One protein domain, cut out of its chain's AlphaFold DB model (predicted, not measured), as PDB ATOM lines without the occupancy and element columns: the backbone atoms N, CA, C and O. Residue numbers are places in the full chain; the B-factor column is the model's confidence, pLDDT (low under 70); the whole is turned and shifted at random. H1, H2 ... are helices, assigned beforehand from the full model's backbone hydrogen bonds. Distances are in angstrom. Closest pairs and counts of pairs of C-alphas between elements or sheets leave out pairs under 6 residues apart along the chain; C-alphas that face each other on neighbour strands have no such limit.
ATOM      1  N   GLU A   7     137.357 -89.432  38.989       72.88
ATOM      2  CA  GLU A   7     136.938 -90.133  40.205       72.88
ATOM      3  C   GLU A   7     135.416 -90.206  40.335       72.88
ATOM      4  O   GLU A   7     134.897 -91.256  40.705       72.88
ATOM      5  N   ASP A   8     134.688 -89.142  39.980       79.19
ATOM      6  CA  ASP A   8     133.218 -89.145  40.015       79.19
ATOM      7  C   ASP A   8     132.644 -90.190  39.051       79.19
ATOM      8  O   ASP A   8     131.725 -90.935  39.394       79.19
ATOM      9  N   ARG A   9     133.229 -90.298  37.851       78.06
ATOM     10  CA  ARG A   9     132.833 -91.306  36.857       78.06
ATOM     11  C   ARG A   9     133.193 -92.724  37.301       78.06
ATOM     12  O   ARG A   9     132.389 -93.633  37.118       78.06
ATOM     13  N   ALA A  10     134.369 -92.915  37.900       71.06
ATOM     14  CA  ALA A  10     134.802 -94.213  38.415       71.06
ATOM     15  C   ALA A  10     133.921 -94.699  39.577       71.06
ATOM     16  O   ALA A  10     133.593 -95.885  39.632       71.06
ATOM     17  N   ARG A  11     133.491 -93.787  40.463       79.00
ATOM     18  CA  ARG A  11     132.525 -94.071  41.539       79.00
ATOM     19  C   ARG A  11     131.158 -94.452  40.983       79.00
ATOM     20  O   ARG A  11     130.623 -95.470  41.398       79.00
ATOM     21  N   ALA A  12     130.632 -93.697  40.016       81.00
ATOM     22  CA  ALA A  12     129.347 -94.012  39.392       81.00
ATOM     23  C   ALA A  12     129.348 -95.403  38.731       81.00
ATOM     24  O   ALA A  12     128.430 -96.191  38.945       81.00
ATOM     25  N   ALA A  13     130.416 -95.740  37.999       75.44
ATOM     26  CA  ALA A  13     130.580 -97.066  37.403       75.44
ATOM     27  C   ALA A  13     130.724 -98.177  38.461       75.44
ATOM     28  O   ALA A  13     130.213 -99.278  38.280       75.44
ATOM     29  N   ALA A  14     131.406 -97.897  39.577       71.62
ATOM     30  CA  ALA A  14     131.550 -98.857  40.668       71.62
ATOM     31  C   ALA A  14     130.208 -99.118  41.363       71.62
ATOM     32  O   ALA A  14     129.863-100.271  41.604       71.62
ATOM     33  N   ASP A  15     129.427 -98.071  41.631       78.50
ATOM     34  CA  ASP A  15     128.097 -98.194  42.233       78.50
ATOM     35  C   ASP A  15     127.143 -98.991  41.310       78.50
ATOM     36  O   ASP A  15     126.331 -99.789  41.784       78.50
ATOM     37  N   GLU A  16     127.285 -98.859  39.987       79.38
ATOM     38  CA  GLU A  16     126.547 -99.674  39.017       79.38
ATOM     39  C   GLU A  16     126.969-101.155  39.031       79.38
ATOM     40  O   GLU A  16     126.102-102.032  39.023       79.38
ATOM     41  N   LEU A  17     128.268-101.452  39.141       69.88
ATOM     42  CA  LEU A  17     128.768-102.824  39.298       69.88
ATOM     43  C   LEU A  17     128.273-103.479  40.593       69.88
ATOM     44  O   LEU A  17     127.850-104.634  40.568       69.88
ATOM     45  N   VAL A  18     128.279-102.739  41.705       72.38
ATOM     46  CA  VAL A  18     127.727-103.202  42.991       72.38
ATOM     47  C   VAL A  18     126.255-103.577  42.820       72.38
ATOM     48  O   VAL A  18     125.841-104.667  43.218       72.38
ATOM     49  N   ARG A  19     125.469-102.706  42.170       81.25
ATOM     50  CA  ARG A  19     124.032-102.914  41.939       81.25
ATOM     51  C   ARG A  19     123.740-104.127  41.052       81.25
ATOM     52  O   ARG A  19     122.765-104.827  41.300       81.25
ATOM     53  N   LEU A  20     124.530-104.340  40.001       74.69
ATOM     54  CA  LEU A  20     124.267-105.369  38.988       74.69
ATOM     55  C   LEU A  20     124.826-106.749  39.348       74.69
ATOM     56  O   LEU A  20     124.271-107.755  38.909       74.69
ATOM     57  N   HIS A  21     125.917-106.806  40.112       72.50
ATOM     58  CA  HIS A  21     126.703-108.032  40.271       72.50
ATOM     59  C   HIS A  21     126.992-108.411  41.729       72.50
ATOM     60  O   HIS A  21     127.743-109.355  41.958       72.50
ATOM     61  N   ALA A  22     126.407-107.706  42.707       77.94
ATOM     62  CA  ALA A  22     126.580-107.973  44.140       77.94
ATOM     63  C   ALA A  22     128.057-108.040  44.595       77.94
ATOM     64  O   ALA A  22     128.400-108.741  45.544       77.94
ATOM     65  N   ILE A  23     128.931-107.299  43.909       76.81
ATOM     66  CA  ILE A  23     130.345-107.133  44.265       76.81
ATOM     67  C   ILE A  23     130.449-106.069  45.360       76.81
ATOM     68  O   ILE A  23     129.664-105.120  45.369       76.81
ATOM     69  N   ASP A  24     131.419-106.178  46.268       84.44
ATOM     70  CA  ASP A  24     131.634-105.121  47.254       84.44
ATOM     71  C   ASP A  24     132.177-103.841  46.591       84.44
ATOM     72  O   ASP A  24     132.847-103.861  45.553       84.44
ATOM     73  N   ARG A  25     131.880-102.695  47.211       79.38
ATOM     74  CA  ARG A  25     132.195-101.377  46.649       79.38
ATOM     75  C   ARG A  25     133.693-101.148  46.464       79.38
ATOM     76  O   ARG A  25     134.079-100.477  45.510       79.38
ATOM     77  N   THR A  26     134.529-101.683  47.354       77.50
ATOM     78  CA  THR A  26     135.988-101.526  47.285       77.50
ATOM     79  C   THR A  26     136.535-102.272  46.076       77.50
ATOM     80  O   THR A  26     137.293-101.696  45.294       77.50
ATOM     81  N   THR A  27     136.089-103.510  45.869       74.19
ATOM     82  CA  THR A  27     136.430-104.309  44.688       74.19
ATOM     83  C   THR A  27     135.924-103.647  43.409       74.19
ATOM     84  O   THR A  27     136.694-103.476  42.465       74.19
ATOM     85  N   ALA A  28     134.674-103.175  43.385       71.50
ATOM     86  CA  ALA A  28     134.120-102.471  42.230       71.50
ATOM     87  C   ALA A  28     134.913-101.192  41.884       71.50
ATOM     88  O   ALA A  28     135.243-100.971  40.719       71.50
ATOM     89  N   LEU A  29     135.296-100.385  42.881       74.69
ATOM     90  CA  LEU A  29     136.158 -99.205  42.710       74.69
ATOM     91  C   LEU A  29     137.552 -99.567  42.190       74.69
ATOM     92  O   LEU A  29     138.086 -98.884  41.313       74.69
ATOM     93  N   HIS A  30     138.151-100.631  42.720       75.31
ATOM     94  CA  HIS A  30     139.446-101.115  42.257       75.31
ATOM     95  C   HIS A  30     139.383-101.564  40.791       75.31
ATOM     96  O   HIS A  30     140.244-101.188  39.990       75.31
ATOM     97  N   MET A  31     138.336-102.304  40.420       72.06
ATOM     98  CA  MET A  31     138.092-102.752  39.051       72.06
ATOM     99  C   MET A  31     137.932-101.571  38.091       72.06
ATOM    100  O   MET A  31     138.632-101.515  37.080       72.06
ATOM    101  N   THR A  32     137.060-100.607  38.403       76.38
ATOM    102  CA  THR A  32     136.786 -99.472  37.504       76.38
ATOM    103  C   THR A  32     137.995 -98.560  37.350       76.38
ATOM    104  O   THR A  32     138.315 -98.149  36.234       76.38
ATOM    105  N   THR A  33     138.722 -98.305  38.438       73.38
ATOM    106  CA  THR A  33     139.945 -97.490  38.410       73.38
ATOM    107  C   THR A  33     141.049 -98.176  37.606       73.38
ATOM    108  O   THR A  33     141.733 -97.534  36.805       73.38
ATOM    109  N   THR A  34     141.214 -99.491  37.775       74.81
ATOM    110  CA  THR A  34     142.237-100.253  37.048       74.81
ATOM    111  C   THR A  34     141.918-100.340  35.560       74.81
ATOM    112  O   THR A  34     142.789-100.052  34.736       74.81
ATOM    113  N   LEU A  35     140.666-100.650  35.207       73.56
ATOM    114  CA  LEU A  35     140.200-100.659  33.819       73.56
ATOM    115  C   LEU A  35     140.393 -99.293  33.158       73.56
ATOM    116  O   LEU A  35     140.914 -99.223  32.048       73.56
ATOM    117  N   TRP A  36     140.046 -98.205  33.846       77.44
ATOM    118  CA  TRP A  36     140.208 -96.851  33.319       77.44
ATOM    119  C   TRP A  36     141.669 -96.506  33.013       77.44
ATOM    120  O   TRP A  36     141.988 -96.013  31.926       77.44
ATOM    121  N   ASN A  37     142.573 -96.786  33.953       77.50
ATOM    122  CA  ASN A  37     144.001 -96.538  33.766       77.50
ATOM    123  C   ASN A  37     144.577 -97.380  32.625       77.50
ATOM    124  O   ASN A  37     145.398 -96.889  31.850       77.50
ATOM    125  N   GLU A  38     144.121 -98.621  32.486       75.19
ATOM    126  CA  GLU A  38     144.559 -99.513  31.420       75.19
ATOM    127  C   GLU A  38     144.051 -99.074  30.040       75.19
ATOM    128  O   GLU A  38     144.834 -99.004  29.090       75.19
ATOM    129  N   VAL A  39     142.776 -98.680  29.935       75.81
ATOM    130  CA  VAL A  39     142.211 -98.066  28.722       75.81
ATOM    131  C   VAL A  39     143.028 -96.838  28.327       75.81
ATOM    132  O   VAL A  39     143.455 -96.723  27.178       75.81
ATOM    133  N   ARG A  40     143.305 -95.941  29.283       76.62
ATOM    134  CA  ARG A  40     144.090 -94.728  29.034       76.62
ATOM    135  C   ARG A  40     145.491 -95.056  28.518       76.62
ATOM    136  O   ARG A  40     145.909 -94.458  27.532       76.62
ATOM    137  N   ARG A  41     146.207 -95.991  29.155       77.94
ATOM    138  CA  ARG A  41     147.551 -96.410  28.720       77.94
ATOM    139  C   ARG A  41     147.549 -96.925  27.284       77.94
ATOM    140  O   ARG A  41     148.403 -96.529  26.500       77.94
ATOM    141  N   ARG A  42     146.577 -97.766  26.926       73.44
ATOM    142  CA  ARG A  42     146.481 -98.341  25.578       73.44
ATOM    143  C   ARG A  42     146.100 -97.314  24.520       73.44
ATOM    144  O   ARG A  42     146.681 -97.334  23.443       73.44
ATOM    145  N   ILE A  43     145.182 -96.396  24.827       76.62
ATOM    146  CA  ILE A  43     144.866 -95.281  23.924       76.62
ATOM    147  C   ILE A  43     146.107 -94.417  23.700       76.62
ATOM    148  O   ILE A  43     146.388 -94.092  22.556       76.62
ATOM    149  N   VAL A  44     146.869 -94.091  24.751       78.00
ATOM    150  CA  VAL A  44     148.130 -93.339  24.617       78.00
ATOM    151  C   VAL A  44     149.130 -94.098  23.749       78.00
ATOM    152  O   VAL A  44     149.670 -93.513  22.828       78.00
ATOM    153  N   ALA A  45     149.310 -95.405  23.952       76.50
ATOM    154  CA  ALA A  45     150.218 -96.202  23.126       76.50
ATOM    155  C   ALA A  45     149.826 -96.220  21.635       76.50
ATOM    156  O   ALA A  45     150.694 -96.172  20.767       76.50
ATOM    157  N   VAL A  46     148.525 -96.263  21.322       69.75
ATOM    158  CA  VAL A  46     148.036 -96.143  19.935       69.75
ATOM    159  C   VAL A  46     148.226 -94.714  19.412       69.75
ATOM    160  O   VAL A  46     148.672 -94.519  18.282       69.75
ATOM    161  N   ALA A  47     147.924 -93.719  20.246       70.81
ATOM    162  CA  ALA A  47     148.045 -92.299  19.943       70.81
ATOM    163  C   ALA A  47     149.496 -91.824  19.790       70.81
ATOM    164  O   ALA A  47     149.723 -90.866  19.071       70.81
ATOM    165  N   ASP A  48     150.478 -92.468  20.412       69.75
ATOM    166  CA  ASP A  48     151.895 -92.133  20.230       69.75
ATOM    167  C   ASP A  48     152.409 -92.598  18.852       69.75
ATOM    168  O   ASP A  48     153.384 -92.059  18.334       69.75
ATOM    169  N   GLY A  49     151.723 -93.560  18.220       64.88
ATOM    170  CA  GLY A  49     152.012 -94.041  16.864       64.88
ATOM    171  C   GLY A  49     151.199 -93.370  15.748       64.88
ATOM    172  O   GLY A  49     151.387 -93.700  14.579       64.88
ATOM    173  N   THR A  50     150.281 -92.454  16.074       65.25
ATOM    174  CA  THR A  50     149.388 -91.783  15.108       65.25
ATOM    175  C   THR A  50     149.165 -90.317  15.478       65.25
ATOM    176  O   THR A  50     149.263 -89.940  16.633       65.25
ATOM    177  N   ASP A  51     148.817 -89.439  14.532       80.38
ATOM    178  CA  ASP A  51     148.432 -88.059  14.877       80.38
ATOM    179  C   ASP A  51     147.015 -88.046  15.487       80.38
ATOM    180  O   ASP A  51     146.029 -87.683  14.844       80.38
ATOM    181  N   TRP A  52     146.893 -88.503  16.739       79.62
ATOM    182  CA  TRP A  52     145.621 -88.701  17.444       79.62
ATOM    183  C   TRP A  52     144.735 -87.458  17.428       79.62
ATOM    184  O   TRP A  52     143.509 -87.552  17.364       79.62
ATOM    185  N   ARG A  53     145.335 -86.263  17.461       77.31
ATOM    186  CA  ARG A  53     144.580 -85.004  17.414       77.31
ATOM    187  C   ARG A  53     143.852 -84.842  16.084       77.31
ATOM    188  O   ARG A  53     142.727 -84.349  16.098       77.31
ATOM    189  N   ARG A  54     144.451 -85.315  14.988       82.19
ATOM    190  CA  ARG A  54     143.898 -85.262  13.630       82.19
ATOM    191  C   ARG A  54     142.908 -86.366  13.291       82.19
ATOM    192  O   ARG A  54     142.184 -86.212  12.314       82.19
ATOM    193  N   LEU A  55     142.853 -87.443  14.073       81.31
ATOM    194  CA  LEU A  55     141.860 -88.494  13.857       81.31
ATOM    195  C   LEU A  55     140.439 -87.933  13.953       81.31
ATOM    196  O   LEU A  55     140.136 -87.117  14.841       81.31
ATOM    197  N   SER A  56     139.569 -88.411  13.062       86.69
ATOM    198  CA  SER A  56     138.144 -88.111  13.113       86.69
ATOM    199  C   SER A  56     137.526 -88.652  14.409       86.69
ATOM    200  O   SER A  56     138.131 -89.436  15.149       86.69
ATOM    201  N   PHE A  57     136.305 -88.219  14.717       79.56
ATOM    202  CA  PHE A  57     135.572 -88.787  15.846       79.56
ATOM    203  C   PHE A  57     135.329 -90.297  15.664       79.56
ATOM    204  O   PHE A  57     135.496 -91.046  16.624       79.56
ATOM    205  N   GLU A  58     134.999 -90.744  14.449       81.50
ATOM    206  CA  GLU A  58     134.781 -92.164  14.132       81.50
ATOM    207  C   GLU A  58     136.036 -93.006  14.355       81.50
ATOM    208  O   GLU A  58     135.965 -94.034  15.025       81.50
ATOM    209  N   ASP A  59     137.199 -92.537  13.900       75.75
ATOM    210  CA  ASP A  59     138.459 -93.266  14.084       75.75
ATOM    211  C   ASP A  59     138.827 -93.381  15.568       75.75
ATOM    212  O   ASP A  59     139.213 -94.448  16.056       75.75
ATOM    213  N   LYS A  60     138.647 -92.294  16.330       77.81
ATOM    214  CA  LYS A  60     138.833 -92.301  17.789       77.81
ATOM    215  C   LYS A  60     137.879 -93.283  18.464       77.81
ATOM    216  O   LYS A  60     138.294 -94.011  19.367       77.81
ATOM    217  N   ALA A  61     136.616 -93.317  18.041       72.75
ATOM    218  CA  ALA A  61     135.624 -94.249  18.563       72.75
ATOM    219  C   ALA A  61     136.008 -95.703  18.251       72.75
ATOM    220  O   ALA A  61     135.995 -96.532  19.160       72.75
ATOM    221  N   MET A  62     136.448 -95.998  17.024       72.38
ATOM    222  CA  MET A  62     136.928 -97.322  16.622       72.38
ATOM    223  C   MET A  62     138.116 -97.793  17.464       72.38
ATOM    224  O   MET A  62     138.104 -98.928  17.950       72.38
ATOM    225  N   VAL A  63     139.116 -96.933  17.692       72.94
ATOM    226  CA  VAL A  63     140.264 -97.266  18.552       72.94
ATOM    227  C   VAL A  63     139.804 -97.554  19.979       72.94
ATOM    228  O   VAL A  63     140.172 -98.584  20.546       72.94
ATOM    229  N   CYS A  64     138.957 -96.697  20.554       75.19
ATOM    230  CA  CYS A  64     138.395 -96.919  21.886       75.19
ATOM    231  C   CYS A  64     137.631 -98.250  21.963       75.19
ATOM    232  O   CYS A  64     137.823 -99.012  22.909       75.19
ATOM    233  N   THR A  65     136.811 -98.575  20.959       70.75
ATOM    234  CA  THR A  65     136.086 -99.851  20.887       70.75
ATOM    235  C   THR A  65     137.035-101.044  20.799       70.75
ATOM    236  O   THR A  65     136.823-102.029  21.505       70.75
ATOM    237  N   ALA A  66     138.087-100.975  19.981       68.38
ATOM    238  CA  ALA A  66     139.080-102.043  19.870       68.38
ATOM    239  C   ALA A  66     139.831-102.266  21.194       68.38
ATOM    240  O   ALA A  66     139.983-103.407  21.631       68.38
ATOM    241  N   VAL A  67     140.229-101.182  21.873       72.25
ATOM    242  CA  VAL A  67     140.872-101.233  23.196       72.25
ATOM    243  C   VAL A  67     139.941-101.860  24.232       72.25
ATOM    244  O   VAL A  67     140.352-102.779  24.936       72.25
ATOM    245  N   VAL A  68     138.684-101.414  24.301       69.69
ATOM    246  CA  VAL A  68     137.691-101.966  25.233       69.69
ATOM    247  C   VAL A  68     137.443-103.447  24.949       69.69
ATOM    248  O   VAL A  68     137.500-104.250  25.872       69.69
ATOM    249  N   ARG A  69     137.253-103.848  23.686       65.12
ATOM    250  CA  ARG A  69     137.071-105.263  23.313       65.12
ATOM    251  C   ARG A  69     138.268-106.129  23.703       65.12
ATOM    252  O   ARG A  69     138.068-107.213  24.232       65.12
ATOM    253  N   ALA A  70     139.492-105.643  23.497       66.12
ATOM    254  CA  ALA A  70     140.702-106.364  23.887       66.12
ATOM    255  C   ALA A  70     140.839-106.529  25.413       66.12
ATOM    256  O   ALA A  70     141.447-107.495  25.870       66.12
ATOM    257  N   LEU A  71     140.291-105.597  26.199       65.75
ATOM    258  CA  LEU A  71     140.252-105.680  27.664       65.75
ATOM    259  C   LEU A  71     139.111-106.560  28.181       65.75
ATOM    260  O   LEU A  71     139.244-107.180  29.231       65.75
ATOM    261  N   LEU A  72     138.007-106.619  27.437       65.38
ATOM    262  CA  LEU A  72     136.844-107.453  27.731       65.38
ATOM    263  C   LEU A  72     136.975-108.888  27.210       65.38
ATOM    264  O   LEU A  72     136.026-109.659  27.344       65.38
ATOM    265  N   ASP A  73     138.117-109.269  26.634       67.81
ATOM    266  CA  ASP A  73     138.381-110.655  26.256       67.81
ATOM    267  C   ASP A  73     138.269-111.547  27.509       67.81
ATOM    268  O   ASP A  73     139.103-111.508  28.423       67.81
ATOM    269  N   GLY A  74     137.153-112.283  27.593       56.25
ATOM    270  CA  GLY A  74     136.559-112.740  28.855       56.25
ATOM    271  C   GLY A  74     137.458-113.659  29.677       56.25
ATOM    272  O   GLY A  74     137.355-113.697  30.900       56.25
ATOM    273  N   LYS A  75     138.405-114.342  29.027       60.47
ATOM    274  CA  LYS A  75     139.389-115.206  29.688       60.47
ATOM    275  C   LYS A  75     140.421-114.407  30.491       60.47
ATOM    276  O   LYS A  75     140.820-114.822  31.576       60.47
ATOM    277  N   ARG A  76     140.854-113.253  29.975       64.50
ATOM    278  CA  ARG A  76     141.814-112.365  30.653       64.50
ATOM    279  C   ARG A  76     141.143-111.546  31.739       64.50
ATOM    280  O   ARG A  76     141.715-111.397  32.815       64.50
ATOM    281  N   LEU A  77     139.932-111.068  31.461       63.06
ATOM    282  CA  LEU A  77     139.119-110.381  32.453       63.06
ATOM    283  C   LEU A  77     138.802-111.315  33.628       63.06
ATOM    284  O   LEU A  77     139.058-110.943  34.765       63.06
ATOM    285  N   GLY A  78     138.367-112.552  33.364       61.62
ATOM    286  CA  GLY A  78     138.113-113.553  34.406       61.62
ATOM    287  C   GLY A  78     139.331-113.822  35.297       61.62
ATOM    288  O   GLY A  78     139.219-113.743  36.516       61.62
ATOM    289  N   ALA A  79     140.510-114.039  34.705       66.56
ATOM    290  CA  ALA A  79     141.749-114.273  35.458       66.56
ATOM    291  C   ALA A  79     142.222-113.040  36.257       66.56
ATOM    292  O   ALA A  79     142.781-113.170  37.344       66.56
ATOM    293  N   PHE A  80     142.002-111.828  35.741       61.97
ATOM    294  CA  PHE A  80     142.303-110.594  36.471       61.97
ATOM    295  C   PHE A  80     141.364-110.406  37.673       61.97
ATOM    296  O   PHE A  80     141.821-110.102  38.771       61.97
ATOM    297  N   LEU A  81     140.064-110.651  37.490       59.25
ATOM    298  CA  LEU A  81     139.068-110.547  38.561       59.25
ATOM    299  C   LEU A  81     139.219-111.634  39.632       59.25
ATOM    300  O   LEU A  81     138.962-111.368  40.801       59.25
ATOM    301  N   ALA A  82     139.691-112.824  39.258       67.38
ATOM    302  CA  ALA A  82     140.026-113.899  40.189       67.38
ATOM    303  C   ALA A  82     141.339-113.657  40.968       67.38
ATOM    304  O   ALA A  82     141.731-114.483  41.788       67.38
ATOM    305  N   GLY A  83     142.050-112.548  40.712       58.81
ATOM    306  CA  GLY A  83     143.343-112.242  41.337       58.81
ATOM    307  C   GLY A  83     144.516-113.079  40.811       58.81
ATOM    308  O   GLY A  83     145.651-112.899  41.254       58.81
TER     309      GLY A  83
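Overview. This is residues 7 to 83 of the 89 residues of an uncharacterized protein of Deltaproteobacteria bacterium (UniProt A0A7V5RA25). One long helix, H2, forms a spine, with H1 packed slantwise on its first half and H3 packed slantwise on its second half, both on the same side of it. The short H4 follows H3 beyond a tight turn and comes near the first half of H2 without packing firmly on any helix. The printed part has 77 residues, with four named helices in the order H1, H2, H3, H4 and no named strand; the class is all helix. It is only just loose, close to compact, with a radius of gyration of the C-alphas of 14.2 A and spans of 41 by 28 by 17 A.

Along the chain. Find C-alpha 25 at (132.195, -101.377, 46.649); from there H2, residues 25 to 48, runs 34.2 A to C-alpha 48 at (151.895, -92.133, 20.230). Before it, H1 covers residues 7 to 21 over 20.6 A. After it, H3 covers residues 57 to 71 over 21.1 A. Last comes H4, residues 74 to 81, ending at C-alpha 81 at (139.068, -110.547, 38.561).

Arrangement. Look first at residues 25 to 36 of H2, where it touches H1; the closest C-alphas, of Ala 14 and Ala 28, are 4.7 A apart. The two run opposite ways at a steep tilt of 56 degrees. With residues 35 to 46, H2 touches H3, closest at the C-alphas of Val 39 and Val 67, 6.5 A, opposite ways at a steep tilt of 53 degrees. H4 is close to H2 but not clearly touching, with the C-alphas of Met 31 and Leu 81 closest at 7.9 A. H1 is apart from H3 and H4. In H1, H2, H3 and H4 every O i to N i+4 pair is within hydrogen-bond range.

Size, cuts and confidence. The C-alphas farthest apart, of Ala 22 and Arg 54, are 41.8 A apart. The printed part has no cut, and no link is long. Mean pLDDT of the printed part is 73.1, and residues 68 to 83 are among those under 70.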